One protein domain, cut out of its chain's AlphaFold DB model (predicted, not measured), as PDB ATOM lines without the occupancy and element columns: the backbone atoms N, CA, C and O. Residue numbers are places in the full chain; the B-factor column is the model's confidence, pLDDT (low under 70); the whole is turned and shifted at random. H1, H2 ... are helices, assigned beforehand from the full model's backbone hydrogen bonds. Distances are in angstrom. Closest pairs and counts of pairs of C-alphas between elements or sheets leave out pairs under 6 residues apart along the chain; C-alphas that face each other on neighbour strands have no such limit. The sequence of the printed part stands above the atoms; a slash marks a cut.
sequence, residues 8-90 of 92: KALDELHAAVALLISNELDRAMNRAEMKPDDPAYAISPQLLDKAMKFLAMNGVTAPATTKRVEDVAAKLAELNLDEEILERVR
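This is residues 8 to 90 of the 92 residues of an uncharacterized protein of Brevundimonas sp. MF30-B (UniProt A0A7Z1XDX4). A long helix, H1, has two shorter ones, H2 and H3, packed on its middle in a three-helix up-and-down bundle, each running against the one before; H4 follows H3 toward one end of the rod and touches no helix. The printed part has 83 residues with four named helices, H1 to H4, and is all helix. It is only just compact, close to loose, with a radius of gyration of the C-alphas of 13.9 A, spanning 46 by 20 by 17 A.

H1, residues 8 to 34, begins at C-alpha 8 (129.291, 87.333, 96.752) and is 39.4 A long. H2 is residues 45 to 58, 19.7 A; H3 is residues 67 to 78, 16.2 A. H4, residues 81 to 89, ends at C-alpha 89 (140.390, 56.950, 127.446).

H1, with residues 18 to 25 alone, touches H2 (closest C-alphas Ile 21 and Ala 51, 6.4 A) in a hairpin, at a shallow tilt of 30 degrees, opposite ways. With residues 15 to 25 alone it touches H3 (Ser 22 and Val 72, 5.6 A), at a shallow 26 degrees, the same way. H2 and H3, also a hairpin, touch (Leu 55 and Val 69, 7.1 A) at a steep 42 degrees, opposite ways. H4 is apart from H1 and H2 and meets H3 only through their link. In H1 to H4 every O i to N i+4 pair is within hydrogen-bond range.

The C-alphas farthest apart, Lys 8 and Arg 90, are 47.7 A apart. The printed part has no cut and no long link. Mean pLDDT of the printed part is 73.0, under 70 in residues 58 to 70, 72 to 73, 76 and 79 to 90.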
ATOM      1  N   LYS A   8     129.824  86.588  95.602       72.06
ATOM      2  CA  LYS A   8     129.291  87.333  96.752       72.06
ATOM      3  C   LYS A   8     128.238  86.550  97.555       72.06
ATOM      4  O   LYS A   8     128.245  86.599  98.781       72.06
ATOM      5  N   ALA A   9     127.326  85.847  96.884       71.62
ATOM      6  CA  ALA A   9     126.297  85.057  97.562       71.62
ATOM      7  C   ALA A   9     126.893  83.825  98.267       71.62
ATOM      8  O   ALA A   9     126.406  83.421  99.323       71.62
ATOM      9  N   LEU A  10     127.960  83.245  97.709       73.38
ATOM     10  CA  LEU A  10     128.705  82.156  98.343       73.38
ATOM     11  C   LEU A  10     129.478  82.644  99.576       73.38
ATOM     12  O   LEU A  10     129.444  81.974 100.606       73.38
ATOM     13  N   ASP A  11     130.080  83.832  99.518       73.50
ATOM     14  CA  ASP A  11     130.767  84.445 100.663       73.50
ATOM     15  C   ASP A  11     129.806  84.772 101.816       73.50
ATOM     16  O   ASP A  11     130.098  84.497 102.984       73.50
ATOM     17  N   GLU A  12     128.630  85.325 101.510       75.50
ATOM     18  CA  GLU A  12     127.584  85.591 102.507       75.50
ATOM     19  C   GLU A  12     127.081  84.292 103.155       75.50
ATOM     20  O   GLU A  12     126.913  84.230 104.379       75.50
ATOM     21  N   LEU A  13     126.908  83.230 102.361       75.81
ATOM     22  CA  LEU A  13     126.541  81.907 102.862       75.81
ATOM     23  C   LEU A  13     127.635  81.323 103.766       75.81
ATOM     24  O   LEU A  13     127.330  80.832 104.853       75.81
ATOM     25  N   HIS A  14     128.904  81.411 103.365       76.69
ATOM     26  CA  HIS A  14     130.035  80.984 104.192       76.69
ATOM     27  C   HIS A  14     130.083  81.739 105.522       76.69
ATOM     28  O   HIS A  14     130.259  81.123 106.574       76.69
ATOM     29  N   ALA A  15     129.858  83.054 105.505       76.50
ATOM     30  CA  ALA A  15     129.808  83.861 106.717       76.50
ATOM     31  C   ALA A  15     128.657  83.448 107.651       76.50
ATOM     32  O   ALA A  15     128.847  83.395 108.870       76.50
ATOM     33  N   ALA A  16     127.483  83.136 107.097       77.88
ATOM     34  CA  ALA A  16     126.335  82.663 107.865       77.88
ATOM     35  C   ALA A  16     126.601  81.290 108.506       77.88
ATOM     36  O   ALA A  16     126.299  81.090 109.682       77.88
ATOM     37  N   VAL A  17     127.215  80.363 107.763       82.44
ATOM     38  CA  VAL A  17     127.585  79.036 108.277       82.44
ATOM     39  C   VAL A  17     128.641  79.145 109.379       82.44
ATOM     40  O   VAL A  17     128.470  78.530 110.432       82.44
ATOM     41  N   ALA A  18     129.675  79.974 109.196       81.12
ATOM     42  CA  ALA A  18     130.688  80.221 110.224       81.12
ATOM     43  C   ALA A  18     130.061  80.750 111.524       81.12
ATOM     44  O   ALA A  18     130.357  80.252 112.607       81.12
ATOM     45  N   LEU A  19     129.142  81.717 111.419       82.69
ATOM     46  CA  LEU A  19     128.442  82.278 112.576       82.69
ATOM     47  C   LEU A  19     127.599  81.225 113.312       82.69
ATOM     48  O   LEU A  19     127.592  81.189 114.541       82.69
ATOM     49  N   LEU A  20     126.894  80.363 112.576       85.31
ATOM     50  CA  LEU A  20     126.089  79.291 113.163       85.31
ATOM     51  C   LEU A  20     126.954  78.279 113.921       85.31
ATOM     52  O   LEU A  20     126.613  77.927 115.049       85.31
ATOM     53  N   ILE A  21     128.072  77.851 113.325       85.44
ATOM     54  CA  ILE A  21     129.021  76.926 113.960       85.44
ATOM     55  C   ILE A  21     129.607  77.559 115.226       85.44
ATOM     56  O   ILE A  21     129.555  76.939 116.286       85.44
ATOM     57  N   SER A  22     130.079  78.806 115.144       82.69
ATOM     58  CA  SER A  22     130.608  79.553 116.293       82.69
ATOM     59  C   SER A  22     129.612  79.660 117.444       82.69
ATOM     60  O   SER A  22     129.979  79.418 118.590       82.69
ATOM     61  N   ASN A  23     128.357  80.010 117.154       87.31
ATOM     62  CA  ASN A  23     127.330  80.161 118.183       87.31
ATOM     63  C   ASN A  23     126.955  78.825 118.835       87.31
ATOM     64  O   ASN A  23     126.597  78.796 120.010       87.31
ATOM     65  N   GLU A  24     126.967  77.724 118.081       88.88
ATOM     66  CA  GLU A  24     126.661  76.411 118.653       88.88
ATOM     67  C   GLU A  24     127.827  75.867 119.482       88.88
ATOM     68  O   GLU A  24     127.580  75.274 120.530       88.88
ATOM     69  N   LEU A  25     129.076  76.124 119.075       85.50
ATOM     70  CA  LEU A  25     130.254  75.822 119.894       85.50
ATOM     71  C   LEU A  25     130.201  76.568 121.232       85.50
ATOM     72  O   LEU A  25     130.326  75.920 122.265       85.50
ATOM     73  N   ASP A  26     129.883  77.868 121.240       88.19
ATOM     74  CA  ASP A  26     129.738  78.630 122.492       88.19
ATOM     75  C   ASP A  26     128.675  78.024 123.404       88.19
ATOM     76  O   ASP A  26     128.878  77.862 124.607       88.19
ATOM     77  N   ARG A  27     127.510  77.668 122.849       89.38
ATOM     78  CA  ARG A  27     126.453  77.020 123.633       89.38
ATOM     79  C   ARG A  27     126.911  75.673 124.178       89.38
ATOM     80  O   ARG A  27     126.555  75.338 125.303       89.38
ATOM     81  N   ALA A  28     127.654  74.896 123.394       86.94
ATOM     82  CA  ALA A  28     128.155  73.597 123.813       86.94
ATOM     83  C   ALA A  28     129.204  73.724 124.927       86.94
ATOM     84  O   ALA A  28     129.086  73.013 125.919       86.94
ATOM     85  N   MET A  29     130.138  74.672 124.815       87.12
ATOM     86  CA  MET A  29     131.133  74.974 125.851       87.12
ATOM     87  C   MET A  29     130.460  75.412 127.153       87.12
ATOM     88  O   MET A  29     130.678  74.793 128.188       87.12
ATOM     89  N   ASN A  30     129.530  76.370 127.089       89.12
ATOM     90  CA  ASN A  30     128.779  76.813 128.269       89.12
ATOM     91  C   ASN A  30     127.996  75.662 128.935       89.12
ATOM     92  O   ASN A  30     127.900  75.600 130.158       89.12
ATOM     93  N   ARG A  31     127.410  74.741 128.151       88.44
ATOM     94  CA  ARG A  31     126.710  73.563 128.698       88.44
ATOM     95  C   ARG A  31     127.675  72.603 129.395       88.44
ATOM     96  O   ARG A  31     127.337  72.127 130.476       88.44
ATOM     97  N   ALA A  32     128.830  72.339 128.790       87.00
ATOM     98  CA  ALA A  32     129.854  71.470 129.357       87.00
ATOM     99  C   ALA A  32     130.425  72.059 130.660       87.00
ATOM    100  O   ALA A  32     130.528  71.352 131.655       87.00
ATOM    101  N   GLU A  33     130.677  73.369 130.701       87.31
ATOM    102  CA  GLU A  33     131.137  74.075 131.907       87.31
ATOM    103  C   GLU A  33     130.119  74.030 133.057       87.31
ATOM    104  O   GLU A  33     130.501  73.938 134.222       87.31
ATOM    105  N   MET A  34     128.813  74.062 132.760       88.50
ATOM    106  CA  MET A  34     127.770  73.961 133.790       88.50
ATOM    107  C   MET A  34     127.730  72.589 134.479       88.50
ATOM    108  O   MET A  34     127.284  72.505 135.626       88.50
ATOM    109  N   LYS A  35     128.125  71.516 133.781       84.94
ATOM    110  CA  LYS A  35     128.107  70.134 134.283       84.94
ATOM    111  C   LYS A  35     129.276  69.319 133.702       84.94
ATOM    112  O   LYS A  35     129.043  68.481 132.829       84.94
ATOM    113  N   PRO A  36     130.506  69.529 134.197       82.81
ATOM    114  CA  PRO A  36     131.710  68.927 133.617       82.81
ATOM    115  C   PRO A  36     131.735  67.395 133.722       82.81
ATOM    116  O   PRO A  36     132.232  66.727 132.821       82.81
ATOM    117  N   ASP A  37     131.131  66.829 134.770       87.00
ATOM    118  CA  ASP A  37     131.130  65.381 135.019       87.00
ATOM    119  C   ASP A  37     129.952  64.634 134.359       87.00
ATOM    120  O   ASP A  37     129.819  63.422 134.528       87.00
ATOM    121  N   ASP A  38     129.055  65.335 133.649       83.44
ATOM    122  CA  ASP A  38     127.866  64.742 133.022       83.44
ATOM    123  C   ASP A  38     128.091  64.546 131.509       83.44
ATOM    124  O   ASP A  38     128.045  65.514 130.741       83.44
ATOM    125  N   PRO A  39     128.265  63.298 131.027       80.31
ATOM    126  CA  PRO A  39     128.504  63.018 129.612       80.31
ATOM    127  C   PRO A  39     127.383  63.502 128.685       80.31
ATOM    128  O   PRO A  39     127.613  63.674 127.489       80.31
ATOM    129  N   ALA A  40     126.169  63.725 129.204       83.69
ATOM    130  CA  ALA A  40     125.062  64.270 128.421       83.69
ATOM    131  C   ALA A  40     125.247  65.758 128.066       83.69
ATOM    132  O   ALA A  40     124.582  66.250 127.152       83.69
ATOM    133  N   TYR A  41     126.129  66.468 128.776       82.75
ATOM    134  CA  TYR A  41     126.439  67.889 128.574       82.75
ATOM    135  C   TYR A  41     127.767  68.101 127.846       82.75
ATOM    136  O   TYR A  41     128.063  69.227 127.443       82.75
ATOM    137  N   ALA A  42     128.526  67.025 127.632       83.25
ATOM    138  CA  ALA A  42     129.759  67.059 126.873       83.25
ATOM    139  C   ALA A  42     129.519  67.515 125.427       83.25
ATOM    140  O   ALA A  42     128.445  67.330 124.837       83.25
ATOM    141  N   ILE A  43     130.546  68.110 124.830       86.00
ATOM    142  CA  ILE A  43     130.451  68.643 123.477       86.00
ATOM    143  C   ILE A  43     130.297  67.480 122.492       86.00
ATOM    144  O   ILE A  43     131.005  66.470 122.542       86.00
ATOM    145  N   SER A  44     129.324  67.608 121.587       86.88
ATOM    146  CA  SER A  44     129.039  66.585 120.581       86.88
ATOM    147  C   SER A  44     130.230  66.428 119.625       86.88
ATOM    148  O   SER A  44     130.599  67.395 118.950       86.88
ATOM    149  N   PRO A  45     130.773  65.210 119.443       82.44
ATOM    150  CA  PRO A  45     131.836  64.963 118.469       82.44
ATOM    151  C   PRO A  45     131.428  65.315 117.034       82.44
ATOM    152  O   PRO A  45     132.254  65.731 116.229       82.44
ATOM    153  N   GLN A  46     130.137  65.195 116.701       86.31
ATOM    154  CA  GLN A  46     129.612  65.571 115.389       86.31
ATOM    155  C   GLN A  46     129.641  67.088 115.163       86.31
ATOM    156  O   GLN A  46     129.733  67.528 114.018       86.31
ATOM    157  N   LEU A  47     129.540  67.897 116.223       83.38
ATOM    158  CA  LEU A  47     129.694  69.349 116.136       83.38
ATOM    159  C   LEU A  47     131.159  69.720 115.874       83.38
ATOM    160  O   LEU A  47     131.428  70.516 114.975       83.38
ATOM    161  N   LEU A  48     132.086  69.087 116.594       82.38
ATOM    162  CA  LEU A  48     133.528  69.268 116.404       82.38
ATOM    163  C   LEU A  48     133.961  68.850 114.991       82.38
ATOM    164  O   LEU A  48     134.626  69.617 114.302       82.38
ATOM    165  N   ASP A  49     133.504  67.694 114.503       81.56
ATOM    166  CA  ASP A  49     133.771  67.218 113.139       81.56
ATOM    167  C   ASP A  49     133.252  68.191 112.067       81.56
ATOM    168  O   ASP A  49     133.946  68.479 111.091       81.56
ATOM    169  N   LYS A  50     132.059  68.772 112.258       82.75
ATOM    170  CA  LYS A  50     131.520  69.799 111.349       82.75
ATOM    171  C   LYS A  50     132.359  71.072 111.356       82.75
ATOM    172  O   LYS A  50     132.604  71.624 110.284       82.75
ATOM    173  N   ALA A  51     132.799  71.529 112.527       80.56
ATOM    174  CA  ALA A  51     133.644  72.710 112.652       80.56
ATOM    175  C   ALA A  51     135.019  72.484 111.999       80.56
ATOM    176  O   ALA A  51     135.446  73.288 111.171       80.56
ATOM    177  N   MET A  52     135.655  71.338 112.265       78.19
ATOM    178  CA  MET A  52     136.924  70.949 111.643       78.19
ATOM    179  C   MET A  52     136.808  70.808 110.123       78.19
ATOM    180  O   MET A  52     137.662  71.308 109.399       78.19
ATOM    181  N   LYS A  53     135.738  70.189 109.607       82.00
ATOM    182  CA  LYS A  53     135.494  70.092 108.157       82.00
ATOM    183  C   LYS A  53     135.253  71.452 107.523       82.00
ATOM    184  O   LYS A  53     135.791  71.719 106.453       82.00
ATOM    185  N   PHE A  54     134.484  72.319 108.179       81.31
ATOM    186  CA  PHE A  54     134.277  73.685 107.710       81.31
ATOM    187  C   PHE A  54     135.609  74.439 107.609       81.31
ATOM    188  O   PHE A  54     135.872  75.056 106.578       81.31
ATOM    189  N   LEU A  55     136.484  74.322 108.613       72.31
ATOM    190  CA  LEU A  55     137.831  74.893 108.578       72.31
ATOM    191  C   LEU A  55     138.748  74.225 107.547       72.31
ATOM    192  O   LEU A  55     139.496  74.915 106.877       72.31
ATOM    193  N   ALA A  56     138.701  72.910 107.356       73.06
ATOM    194  CA  ALA A  56     139.536  72.243 106.356       73.06
ATOM    195  C   ALA A  56     139.132  72.629 104.923       73.06
ATOM    196  O   ALA A  56     139.983  72.797 104.053       73.06
ATOM    197  N   MET A  57     137.828  72.796 104.682       74.44
ATOM    198  CA  MET A  57     137.287  73.145 103.366       74.44
ATOM    199  C   MET A  57     137.416  74.635 103.035       74.44
ATOM    200  O   MET A  57     137.464  74.975 101.857       74.44
ATOM    201  N   ASN A  58     137.472  75.509 104.046       68.19
ATOM    202  CA  ASN A  58     137.456  76.962 103.851       68.19
ATOM    203  C   ASN A  58     138.684  77.683 104.429       68.19
ATOM    204  O   ASN A  58     138.993  78.780 104.006       68.19
ATOM    205  N   GLY A  59     139.427  77.094 105.360       54.03
ATOM    206  CA  GLY A  59     140.566  77.715 106.052       54.03
ATOM    207  C   GLY A  59     141.873  77.744 105.255       54.03
ATOM    208  O   GLY A  59     142.802  78.433 105.654       54.03
ATOM    209  N   VAL A  60     141.951  77.042 104.118       50.44
ATOM    210  CA  VAL A  60     143.120  77.076 103.211       50.44
ATOM    211  C   VAL A  60     142.914  78.063 102.045       50.44
ATOM    212  O   VAL A  60     143.879  78.467 101.401       50.44
ATOM    213  N   THR A  61     141.674  78.493 101.782       49.06
ATOM    214  CA  THR A  61     141.313  79.356 100.637       49.06
ATOM    215  C   THR A  61     140.435  80.559 100.989       49.06
ATOM    216  O   THR A  61     140.215  81.404 100.120       49.06
ATOM    217  N   ALA A  62     139.943  80.688 102.227       46.66
ATOM    218  CA  ALA A  62     139.222  81.882 102.655       46.66
ATOM    219  C   ALA A  62     140.167  83.090 102.601       46.66
ATOM    220  O   ALA A  62     141.292  83.008 103.104       46.66
ATOM    221  N   PRO A  63     139.733  84.227 102.025       47.88
ATOM    222  CA  PRO A  63     140.484  85.466 102.116       47.88
ATOM    223  C   PRO A  63     140.848  85.728 103.580       47.88
ATOM    224  O   PRO A  63     139.984  85.614 104.457       47.88
ATOM    225  N   ALA A  64     142.106  86.111 103.824       47.50
ATOM    226  CA  ALA A  64     142.696  86.390 105.142       47.50
ATOM    227  C   ALA A  64     141.926  87.427 105.996       47.50
ATOM    228  O   ALA A  64     142.318  87.751 107.104       47.50
ATOM    229  N   THR A  65     140.837  87.991 105.472       47.09
ATOM    230  CA  THR A  65     139.969  88.983 106.109       47.09
ATOM    231  C   THR A  65     138.702  88.397 106.728       47.09
ATOM    232  O   THR A  65     137.920  89.139 107.330       47.09
ATOM    233  N   THR A  66     138.461  87.087 106.633       56.53
ATOM    234  CA  THR A  66     137.265  86.488 107.239       56.53
ATOM    235  C   THR A  66     137.513  86.215 108.720       56.53
ATOM    236  O   THR A  66     137.623  85.066 109.132       56.53
ATOM    237  N   LYS A  67     137.545  87.278 109.534       64.06
ATOM    238  CA  LYS A  67     137.692  87.240 111.004       64.06
ATOM    239  C   LYS A  67     136.852  86.139 111.681       64.06
ATOM    240  O   LYS A  67     137.256  85.557 112.666       64.06
ATOM    241  N   ARG A  68     135.708  85.779 111.089       65.56
ATOM    242  CA  ARG A  68     134.806  84.711 111.560       65.56
ATOM    243  C   ARG A  68     135.356  83.289 111.404       65.56
ATOM    244  O   ARG A  68     135.012  82.428 112.201       65.56
ATOM    245  N   VAL A  69     136.153  83.021 110.368       62.94
ATOM    246  CA  VAL A  69     136.840  81.729 110.189       62.94
ATOM    247  C   VAL A  69     137.962  81.612 111.219       62.94
ATOM    248  O   VAL A  69     138.118  80.559 111.832       62.94
ATOM    249  N   GLU A  70     138.671  82.715 111.470       66.31
ATOM    250  CA  GLU A  70     139.657  82.815 112.550       66.31
ATOM    251  C   GLU A  70     138.997  82.632 113.926       66.31
ATOM    252  O   GLU A  70     139.525  81.886 114.738       66.31
ATOM    253  N   ASP A  71     137.810  83.205 114.161       72.25
ATOM    254  CA  ASP A  71     137.053  83.026 115.409       72.25
ATOM    255  C   ASP A  71     136.658  81.550 115.641       72.25
ATOM    256  O   ASP A  71     136.741  81.057 116.764       72.25
ATOM    257  N   VAL A  72     136.254  80.813 114.592       66.00
ATOM    258  CA  VAL A  72     135.970  79.362 114.694       66.00
ATOM    259  C   VAL A  72     137.247  78.579 115.010       66.00
ATOM    260  O   VAL A  72     137.215  77.660 115.828       66.00
ATOM    261  N   ALA A  73     138.370  78.935 114.380       68.94
ATOM    262  CA  ALA A  73     139.661  78.300 114.629       68.94
ATOM    263  C   ALA A  73     140.182  78.580 116.047       68.94
ATOM    264  O   ALA A  73     140.660  77.662 116.706       68.94
ATOM    265  N   ALA A  74     140.032  79.813 116.538       74.44
ATOM    266  CA  ALA A  74     140.408  80.203 117.891       74.44
ATOM    267  C   ALA A  74     139.611  79.416 118.939       74.44
ATOM    268  O   ALA A  74     140.207  78.811 119.823       74.44
ATOM    269  N   LYS A  75     138.286  79.307 118.776       71.44
ATOM    270  CA  LYS A  75     137.433  78.510 119.678       71.44
ATOM    271  C   LYS A  75     137.797  77.029 119.693       71.44
ATOM    272  O   LYS A  75     137.782  76.397 120.743       71.44
ATOM    273  N   LEU A  76     138.134  76.462 118.534       67.94
ATOM    274  CA  LEU A  76     138.604  75.078 118.453       67.94
ATOM    275  C   LEU A  76     139.994  74.878 119.066       67.94
ATOM    276  O   LEU A  76     140.276  73.774 119.503       67.94
ATOM    277  N   ALA A  77     140.847  75.902 119.086       71.06
ATOM    278  CA  ALA A  77     142.148  75.846 119.751       71.06
ATOM    279  C   ALA A  77     142.043  76.040 121.274       71.06
ATOM    280  O   ALA A  77     142.844  75.482 122.017       71.06
ATOM    281  N   GLU A  78     141.062  76.819 121.741       71.38
ATOM    282  CA  GLU A  78     140.716  76.953 123.164       71.38
ATOM    283  C   GLU A  78     140.131  75.652 123.728       71.38
ATOM    284  O   GLU A  78     140.382  75.291 124.877       71.38
ATOM    285  N   LEU A  79     139.392  74.914 122.897       64.56
ATOM    286  CA  LEU A  79     139.030  73.527 123.153       64.56
ATOM    287  C   LEU A  79     140.288  72.664 123.037       64.56
ATOM    288  O   LEU A  79     140.694  72.279 121.947       64.56
ATOM    289  N   ASN A  80     140.914  72.348 124.166       62.31
ATOM    290  CA  ASN A  80     142.069  71.457 124.214       62.31
ATOM    291  C   ASN A  80     141.637  70.009 123.884       62.31
ATOM    292  O   ASN A  80     141.452  69.172 124.767       62.31
ATOM    293  N   LEU A  81     141.407  69.725 122.598       57.06
ATOM    294  CA  LEU A  81     140.840  68.468 122.087       57.06
ATOM    295  C   LEU A  81     141.666  67.239 122.492       57.06
ATOM    296  O   LEU A  81     141.111  66.156 122.682       57.06
ATOM    297  N   ASP A  82     142.974  67.413 122.669       58.09
ATOM    298  CA  ASP A  82     143.879  66.359 123.127       58.09
ATOM    299  C   ASP A  82     143.615  65.971 124.593       58.09
ATOM    300  O   ASP A  82     143.739  64.800 124.958       58.09
ATOM    301  N   GLU A  83     143.194  66.923 125.425       54.88
ATOM    302  CA  GLU A  83     142.905  66.720 126.847       54.88
ATOM    303  C   GLU A  83     141.549  66.014 127.042       54.88
ATOM    304  O   GLU A  83     141.464  65.035 127.787       54.88
ATOM    305  N   GLU A  84     140.527  66.405 126.268       52.03
ATOM    306  CA  GLU A  84     139.187  65.790 126.306       52.03
ATOM    307  C   GLU A  84     139.195  64.329 125.796       52.03
ATOM    308  O   GLU A  84     138.451  63.471 126.284       52.03
ATOM    309  N   ILE A  85     140.064  64.007 124.829       55.56
ATOM    310  CA  ILE A  85     140.267  62.631 124.346       55.56
ATOM    311  C   ILE A  85     141.025  61.795 125.389       55.56
ATOM    312  O   ILE A  85     140.655  60.643 125.630       55.56
ATOM    313  N   LEU A  86     142.055  62.352 126.035       53.75
ATOM    314  CA  LEU A  86     142.831  61.657 127.069       53.75
ATOM    315  C   LEU A  86     142.002  61.343 128.321       53.75
ATOM    316  O   LEU A  86     142.188  60.273 128.903       53.75
ATOM    317  N   GLU A  87     141.076  62.214 128.724       54.88
ATOM    318  CA  GLU A  87     140.180  61.958 129.860       54.88
ATOM    319  C   GLU A  87     139.169  60.840 129.589       54.88
ATOM    320  O   GLU A  87     138.936  60.007 130.464       54.88
ATOM    321  N   ARG A  88     138.636  60.727 128.366       54.78
ATOM    322  CA  ARG A  88     137.682  59.660 128.005       54.78
ATOM    323  C   ARG A  88     138.317  58.279 127.810       54.78
ATOM    324  O   ARG A  88     137.598  57.282 127.789       54.78
ATOM    325  N   VAL A  89     139.639  58.208 127.638       53.53
ATOM    326  CA  VAL A  89     140.390  56.950 127.446       53.53
ATOM    327  C   VAL A  89     140.973  56.420 128.763       53.53
ATOM    328  O   VAL A  89     141.435  55.278 128.806       53.53
ATOM    329  N   ARG A  90     140.921  57.183 129.865       43.41
ATOM    330  CA  ARG A  90     141.302  56.658 131.185       43.41
ATOM    331  C   ARG A  90     140.265  55.627 131.650       43.41
ATOM    332  O   ARG A  90     139.101  55.982 131.826       43.41
TER     333      ARG A  90